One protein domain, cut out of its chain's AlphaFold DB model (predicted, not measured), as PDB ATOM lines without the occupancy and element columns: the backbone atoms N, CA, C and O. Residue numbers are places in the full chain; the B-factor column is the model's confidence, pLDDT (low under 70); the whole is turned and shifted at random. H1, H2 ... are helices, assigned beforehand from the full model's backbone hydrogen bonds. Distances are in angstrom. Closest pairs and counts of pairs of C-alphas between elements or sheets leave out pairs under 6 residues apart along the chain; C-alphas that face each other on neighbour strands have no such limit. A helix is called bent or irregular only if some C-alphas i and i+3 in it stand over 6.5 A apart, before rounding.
ATOM      1  N   SER A 386     155.623 139.533  81.797       96.38
ATOM      2  CA  SER A 386     155.720 138.265  82.530       96.38
ATOM      3  C   SER A 386     157.144 137.929  83.022       96.38
ATOM      4  O   SER A 386     157.300 137.418  84.132       96.38
ATOM      5  N   ASP A 387     158.203 138.258  82.263       96.38
ATOM      6  CA  ASP A 387     159.603 138.107  82.718       96.38
ATOM      7  C   ASP A 387     159.955 139.139  83.800       96.38
ATOM      8  O   ASP A 387     160.572 138.796  84.813       96.38
ATOM      9  N   TYR A 388     159.532 140.396  83.617       97.19
ATOM     10  CA  TYR A 388     159.704 141.446  84.625       97.19
ATOM     11  C   TYR A 388     159.011 141.077  85.945       97.19
ATOM     12  O   TYR A 388     159.621 141.167  87.012       97.19
ATOM     13  N   GLU A 389     157.764 140.614  85.879       97.00
ATOM     14  CA  GLU A 389     156.951 140.223  87.027       97.00
ATOM     15  C   GLU A 389     157.581 139.057  87.794       97.00
ATOM     16  O   GLU A 389     157.739 139.139  89.013       97.00
ATOM     17  N   ALA A 390     158.031 138.010  87.095       95.94
ATOM     18  CA  ALA A 390     158.693 136.873  87.732       95.94
ATOM     19  C   ALA A 390     159.961 137.295  88.500       95.94
ATOM     20  O   ALA A 390     160.226 136.810  89.606       95.94
ATOM     21  N   ARG A 391     160.741 138.230  87.941       95.62
ATOM     22  CA  ARG A 391     161.934 138.794  88.599       95.62
ATOM     23  C   ARG A 391     161.566 139.660  89.796       95.62
ATOM     24  O   ARG A 391     162.222 139.561  90.834       95.62
ATOM     25  N   PHE A 392     160.520 140.472  89.665       96.94
ATOM     26  CA  PHE A 392     159.994 141.276  90.759       96.94
ATOM     27  C   PHE A 392     159.574 140.399  91.938       96.94
ATOM     28  O   PHE A 392     160.020 140.637  93.059       96.94
ATOM     29  N   ASP A 393     158.783 139.354  91.696       97.00
ATOM     30  CA  ASP A 393     158.286 138.477  92.757       97.00
ATOM     31  C   ASP A 393     159.438 137.724  93.452       97.00
ATOM     32  O   ASP A 393     159.459 137.603  94.685       97.00
ATOM     33  N   ALA A 394     160.454 137.294  92.691       96.25
ATOM     34  CA  ALA A 394     161.662 136.678  93.238       96.25
ATOM     35  C   ALA A 394     162.454 137.643  94.141       96.25
ATOM     36  O   ALA A 394     162.789 137.296  95.278       96.25
ATOM     37  N   LEU A 395     162.715 138.869  93.673       96.06
ATOM     38  CA  LEU A 395     163.435 139.884  94.447       96.06
ATOM     39  C   LEU A 395     162.635 140.350  95.663       96.06
ATOM     40  O   LEU A 395     163.207 140.501  96.742       96.06
ATOM     41  N   LYS A 396     161.314 140.500  95.540       96.44
ATOM     42  CA  LYS A 396     160.442 140.901  96.647       96.44
ATOM     43  C   LYS A 396     160.529 139.930  97.811       96.44
ATOM     44  O   LYS A 396     160.687 140.366  98.949       96.44
ATOM     45  N   LYS A 397     160.530 138.621  97.541       96.38
ATOM     46  CA  LYS A 397     160.731 137.594  98.575       96.38
ATOM     47  C   LYS A 397     162.061 137.768  99.321       96.38
ATOM     48  O   LYS A 397     162.108 137.564 100.531       96.38
ATOM     49  N   ILE A 398     163.123 138.149  98.612       95.94
ATOM     50  CA  ILE A 398     164.461 138.358  99.183       95.94
ATOM     51  C   ILE A 398     164.533 139.683  99.957       95.94
ATOM     52  O   ILE A 398     165.169 139.747 101.008       95.94
ATOM     53  N   TYR A 399     163.891 140.740  99.458       96.69
ATOM     54  CA  TYR A 399     163.985 142.093 100.010       96.69
ATOM     55  C   TYR A 399     163.078 142.313 101.214       96.69
ATOM     56  O   TYR A 399     163.461 143.065 102.108       96.69
ATOM     57  N   GLN A 400     161.906 141.667 101.262       96.06
ATOM     58  CA  GLN A 400     160.868 141.899 102.274       96.06
ATOM     59  C   GLN A 400     161.402 141.965 103.722       96.06
ATOM     60  O   GLN A 400     161.019 142.895 104.436       96.06
ATOM     61  N   PRO A 401     162.315 141.074 104.175       97.06
ATOM     62  CA  PRO A 401     162.841 141.112 105.544       97.06
ATOM     63  C   PRO A 401     163.757 142.312 105.841       97.06
ATOM     64  O   PRO A 401     164.099 142.551 106.996       97.06
ATOM     65  N   TYR A 402     164.184 143.046 104.811       97.06
ATOM     66  CA  TYR A 402     165.247 144.051 104.872       97.06
ATOM     67  C   TYR A 402     164.813 145.438 104.382       97.06
ATOM     68  O   TYR A 402     165.650 146.336 104.294       97.06
ATOM     69  N   LEU A 403     163.533 145.644 104.060       95.38
ATOM     70  CA  LEU A 403     163.041 146.944 103.590       95.38
ATOM     71  C   LEU A 403     163.055 148.010 104.699       95.38
ATOM     72  O   LEU A 403     163.433 149.154 104.448       95.38
ATOM     73  N   GLN A 404     162.688 147.636 105.928       96.88
ATOM     74  CA  GLN A 404     162.675 148.541 107.083       96.88
ATOM     75  C   GLN A 404     164.090 148.998 107.441       96.88
ATOM     76  O   GLN A 404     164.985 148.178 107.628       96.88
ATOM     77  N   ASN A 405     164.295 150.312 107.520       96.00
ATOM     78  CA  ASN A 405     165.620 150.924 107.631       96.00
ATOM     79  C   ASN A 405     165.604 152.248 108.411       96.00
ATOM     80  O   ASN A 405     164.543 152.834 108.624       96.00
ATOM     81  N   ASP A 406     166.782 152.741 108.794       97.12
ATOM     82  CA  ASP A 406     166.927 153.908 109.675       97.12
ATOM     83  C   ASP A 406     166.724 155.257 108.959       97.12
ATOM     84  O   ASP A 406     166.664 156.301 109.615       97.12
ATOM     85  N   THR A 407     166.646 155.281 107.622       94.12
ATOM     86  CA  THR A 407     166.412 156.521 106.855       94.12
ATOM     87  C   THR A 407     164.922 156.815 106.680       94.12
ATOM     88  O   THR A 407     164.540 157.967 106.450       94.12
ATOM     89  N   GLY A 408     164.074 155.785 106.791       93.06
ATOM     90  CA  GLY A 408     162.643 155.872 106.498       93.06
ATOM     91  C   GLY A 408     162.325 155.919 105.000       93.06
ATOM     92  O   GLY A 408     161.220 156.294 104.630       93.06
ATOM     93  N   GLU A 409     163.283 155.599 104.120       92.06
ATOM     94  CA  GLU A 409     163.137 155.757 102.665       92.06
ATOM     95  C   GLU A 409     163.244 154.420 101.923       92.06
ATOM     96  O   GLU A 409     164.156 153.630 102.177       92.06
ATOM     97  N   GLY A 410     162.352 154.191 100.951       90.31
ATOM     98  CA  GLY A 410     162.294 152.945 100.176       90.31
ATOM     99  C   GLY A 410     162.073 151.711 101.052       90.31
ATOM    100  O   GLY A 410     162.733 150.694 100.871       90.31
ATOM    101  N   GLN A 411     161.180 151.839 102.038       92.81
ATOM    102  CA  GLN A 411     160.760 150.756 102.932       92.81
ATOM    103  C   GLN A 411     159.607 149.916 102.353       92.81
ATOM    104  O   GLN A 411     159.054 149.056 103.039       92.81
ATOM    105  N   VAL A 412     159.236 150.172 101.097       91.75
ATOM    106  CA  VAL A 412     158.178 149.475 100.367       91.75
ATOM    107  C   VAL A 412     158.732 148.898  99.072       91.75
ATOM    108  O   VAL A 412     159.683 149.435  98.502       91.75
ATOM    109  N   MET A 413     158.136 147.786  98.638       94.12
ATOM    110  CA  MET A 413     158.369 147.199  97.324       94.12
ATOM    111  C   MET A 413     157.026 146.822  96.684       94.12
ATOM    112  O   MET A 413     156.348 145.880  97.127       94.12
ATOM    113  N   VAL A 414     156.618 147.581  95.671       92.50
ATOM    114  CA  VAL A 414     155.291 147.531  95.046       92.50
ATOM    115  C   VAL A 414     155.423 147.207  93.564       92.50
ATOM    116  O   VAL A 414     156.317 147.691  92.876       92.50
ATOM    117  N   LYS A 415     154.519 146.346  93.096       90.12
ATOM    118  CA  LYS A 415     154.339 146.040  91.681       90.12
ATOM    119  C   LYS A 415     153.334 147.047  91.140       90.12
ATOM    120  O   LYS A 415     152.157 146.953  91.466       90.12
ATOM    121  N   GLU A 416     153.821 148.049  90.422       85.69
ATOM    122  CA  GLU A 416     152.990 149.135  89.900       85.69
ATOM    123  C   GLU A 416     152.358 148.748  88.557       85.69
ATOM    124  O   GLU A 416     153.055 148.282  87.649       85.69
ATOM    125  N   ASP A 417     151.059 149.015  88.397       88.44
ATOM    126  CA  ASP A 417     150.360 148.832  87.118       88.44
ATOM    127  C   ASP A 417     150.940 149.715  86.009       88.44
ATOM    128  O   ASP A 417     150.974 149.300  84.852       88.44
ATOM    129  N   ALA A 418     151.485 150.884  86.358       88.81
ATOM    130  CA  ALA A 418     152.166 151.784  85.429       88.81
ATOM    131  C   ALA A 418     153.291 151.079  84.651       88.81
ATOM    132  O   ALA A 418     153.419 151.261  83.438       88.81
ATOM    133  N   VAL A 419     154.067 150.211  85.313       92.31
ATOM    134  CA  VAL A 419     155.136 149.446  84.653       92.31
ATOM    135  C   VAL A 419     154.541 148.402  83.710       92.31
ATOM    136  O   VAL A 419     155.007 148.266  82.581       92.31
ATOM    137  N   ARG A 420     153.469 147.705  84.112       94.44
ATOM    138  CA  ARG A 420     152.765 146.761  83.227       94.44
ATOM    139  C   ARG A 420     152.233 147.453  81.978       94.44
ATOM    140  O   ARG A 420     152.514 147.033  80.856       94.44
ATOM    141  N   ASN A 421     151.509 148.546  82.188       94.56
ATOM    142  CA  ASN A 421     150.970 149.387  81.134       94.56
ATOM    143  C   ASN A 421     152.075 149.877  80.200       94.56
ATOM    144  O   ASN A 421     151.869 149.909  78.990       94.56
ATOM    145  N   TYR A 422     153.250 150.213  80.738       95.62
ATOM    146  CA  TYR A 422     154.400 150.587  79.930       95.62
ATOM    147  C   TYR A 422     154.831 149.456  78.989       95.62
ATOM    148  O   TYR A 422     154.912 149.692  77.786       95.62
ATOM    149  N   PHE A 423     155.048 148.231  79.487       97.69
ATOM    150  CA  PHE A 423     155.407 147.085  78.638       97.69
ATOM    151  C   PHE A 423     154.368 146.837  77.535       97.69
ATOM    152  O   PHE A 423     154.738 146.645  76.373       97.69
ATOM    153  N   TYR A 424     153.075 146.888  77.871       96.75
ATOM    154  CA  TYR A 424     151.992 146.637  76.914       96.75
ATOM    155  C   TYR A 424     151.868 147.741  75.868       96.75
ATOM    156  O   TYR A 424     151.876 147.445  74.674       96.75
ATOM    157  N   LYS A 425     151.822 149.016  76.281       96.06
ATOM    158  CA  LYS A 425     151.810 150.166  75.357       96.06
ATOM    159  C   LYS A 425     153.044 150.156  74.465       96.06
ATOM    160  O   LYS A 425     152.941 150.355  73.250       96.06
ATOM    161  N   ARG A 426     154.206 149.846  75.050       96.56
ATOM    162  CA  ARG A 426     155.461 149.847  74.316       96.56
ATOM    163  C   ARG A 426     155.484 148.773  73.239       96.56
ATOM    164  O   ARG A 426     155.796 149.097  72.094       96.56
ATOM    165  N   THR A 427     155.103 147.549  73.589       97.62
ATOM    166  CA  THR A 427     154.982 146.416  72.659       97.62
ATOM    167  C   THR A 427     153.932 146.691  71.585       97.62
ATOM    168  O   THR A 427     154.194 146.504  70.399       97.62
ATOM    169  N   LEU A 428     152.768 147.223  71.971       96.44
ATOM    170  CA  LEU A 428     151.686 147.558  71.046       96.44
ATOM    171  C   LEU A 428     152.105 148.606  70.010       96.44
ATOM    172  O   LEU A 428     151.733 148.489  68.845       96.44
ATOM    173  N   SER A 429     152.877 149.618  70.402       95.69
ATOM    174  CA  SER A 429     153.386 150.624  69.463       95.69
ATOM    175  C   SER A 429     154.307 150.006  68.405       95.69
ATOM    176  O   SER A 429     154.122 150.263  67.218       95.69
ATOM    177  N   VAL A 430     155.203 149.093  68.804       97.19
ATOM    178  CA  VAL A 430     156.050 148.340  67.862       97.19
ATOM    179  C   VAL A 430     155.207 147.487  66.916       97.19
ATOM    180  O   VAL A 430     155.410 147.519  65.703       97.19
ATOM    181  N   VAL A 431     154.232 146.752  67.457       96.81
ATOM    182  CA  VAL A 431     153.319 145.909  66.674       96.81
ATOM    183  C   VAL A 431     152.535 146.728  65.649       96.81
ATOM    184  O   VAL A 431     152.437 146.315  64.495       96.81
ATOM    185  N   LYS A 432     152.020 147.899  66.041       96.00
ATOM    186  CA  LYS A 432     151.287 148.803  65.145       96.00
ATOM    187  C   LYS A 432     152.182 149.366  64.045       96.00
ATOM    188  O   LYS A 432     151.814 149.296  62.877       96.00
ATOM    189  N   GLU A 433     153.347 149.906  64.397       97.12
ATOM    190  CA  GLU A 433     154.251 150.545  63.433       97.12
ATOM    191  C   GLU A 433     154.821 149.557  62.409       97.12
ATOM    192  O   GLU A 433     155.022 149.913  61.250       97.12
ATOM    193  N   LEU A 434     155.027 148.300  62.812       97.06
ATOM    194  CA  LEU A 434     155.528 147.233  61.945       97.06
ATOM    195  C   LEU A 434     154.424 146.366  61.317       97.06
ATOM    196  O   LEU A 434     154.744 145.401  60.621       97.06
ATOM    197  N   ASN A 435     153.145 146.689  61.547       97.00
ATOM    198  CA  ASN A 435     151.984 145.933  61.062       97.00
ATOM    199  C   ASN A 435     152.058 144.421  61.382       97.00
ATOM    200  O   ASN A 435     151.850 143.565  60.519       97.00
ATOM    201  N   LEU A 436     152.411 144.091  62.626       95.38
ATOM    202  CA  LEU A 436     152.518 142.716  63.121       95.38
ATOM    203  C   LEU A 436     151.168 142.220  63.653       95.38
ATOM    204  O   LEU A 436     150.297 143.013  63.999       95.38
ATOM    205  N   ASN A 437     150.990 140.899  63.755       93.94
ATOM    206  CA  ASN A 437     149.782 140.326  64.352       93.94
ATOM    207  C   ASN A 437     149.817 140.492  65.887       93.94
ATOM    208  O   ASN A 437     150.617 139.805  66.529       93.94
ATOM    209  N   PRO A 438     148.954 141.329  66.498       91.19
ATOM    210  CA  PRO A 438     148.992 141.603  67.936       91.19
ATOM    211  C   PRO A 438     148.736 140.371  68.811       91.19
ATOM    212  O   PRO A 438     149.221 140.332  69.935       91.19
ATOM    213  N   VAL A 439     148.044 139.345  68.299       92.25
ATOM    214  CA  VAL A 439     147.721 138.112  69.049       92.25
ATOM    215  C   VAL A 439     148.973 137.295  69.404       92.25
ATOM    216  O   VAL A 439     148.926 136.441  70.283       92.25
ATOM    217  N   LEU A 440     150.104 137.545  68.735       93.44
ATOM    218  CA  LEU A 440     151.364 136.833  68.973       93.44
ATOM    219  C   LEU A 440     152.236 137.462  70.070       93.44
ATOM    220  O   LEU A 440     153.279 136.902  70.401       93.44
ATOM    221  N   TYR A 441     151.845 138.614  70.617       95.62
ATOM    222  CA  TYR A 441     152.670 139.395  71.537       95.62
ATOM    223  C   TYR A 441     151.980 139.597  72.884       95.62
ATOM    224  O   TYR A 441     150.756 139.554  72.990       95.62
TER     225      TYR A 441
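This is residues 386 to 441 of the 661 residues of an uncharacterized protein of Spirochaetes bacterium GWF1_31_7 (UniProt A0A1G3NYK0). Two helices lie end to end rather than side by side along a long rod, with their first turns near the rod's middle: H1 runs from there toward one end and H2 toward the other. Between them the link loops out at H1's far end, where residues 405 to 410 stick out, and folds back along H1 to reach H2; after H2 a short tail, residues 434 to 441, folds back beside that helix's far end. The printed part has 56 residues with two named helices, H1 then H2, and no named strand; the class is all helix. The whole is extended, with a radius of gyration of the C-alphas of 16.3 A and spans of 51 by 19 by 12 A.

H1, residues 386 to 402, has a kink of 33 degrees near residue 396. It is irregular: C-alphas 398 and 401 are 7.1 A apart. A long link of 14 residues, 403 to 416, joins it to H2, residues 417 to 433. H1 and H2 are near each other, with 7 pairs of C-alphas within 10 A and no pair within 8 A. In H2 every O i to N i+4 pair is within hydrogen-bond range; in H1 11 of 13 are.

H1 begins at C-alpha 386, (155.720, 138.265, 82.530), and ends at C-alpha 402, (165.247, 144.051, 104.872), 25.0 A away. H2 measures 24.1 A, from C-alpha 417 at (150.360, 148.832, 87.118) to C-alpha 433 at (154.251, 150.545, 63.433).

The two C-alphas farthest apart, those of Asp 406 and Asn 435, are 51.5 A apart, while the first and last printed C-alphas, those of Ser 386 and Tyr 441, are 11.5 A apart. Residues 405 to 410 of the long link stand free. The printed part has no cut. Its mean pLDDT is 94.9, and no printed residue is under 70.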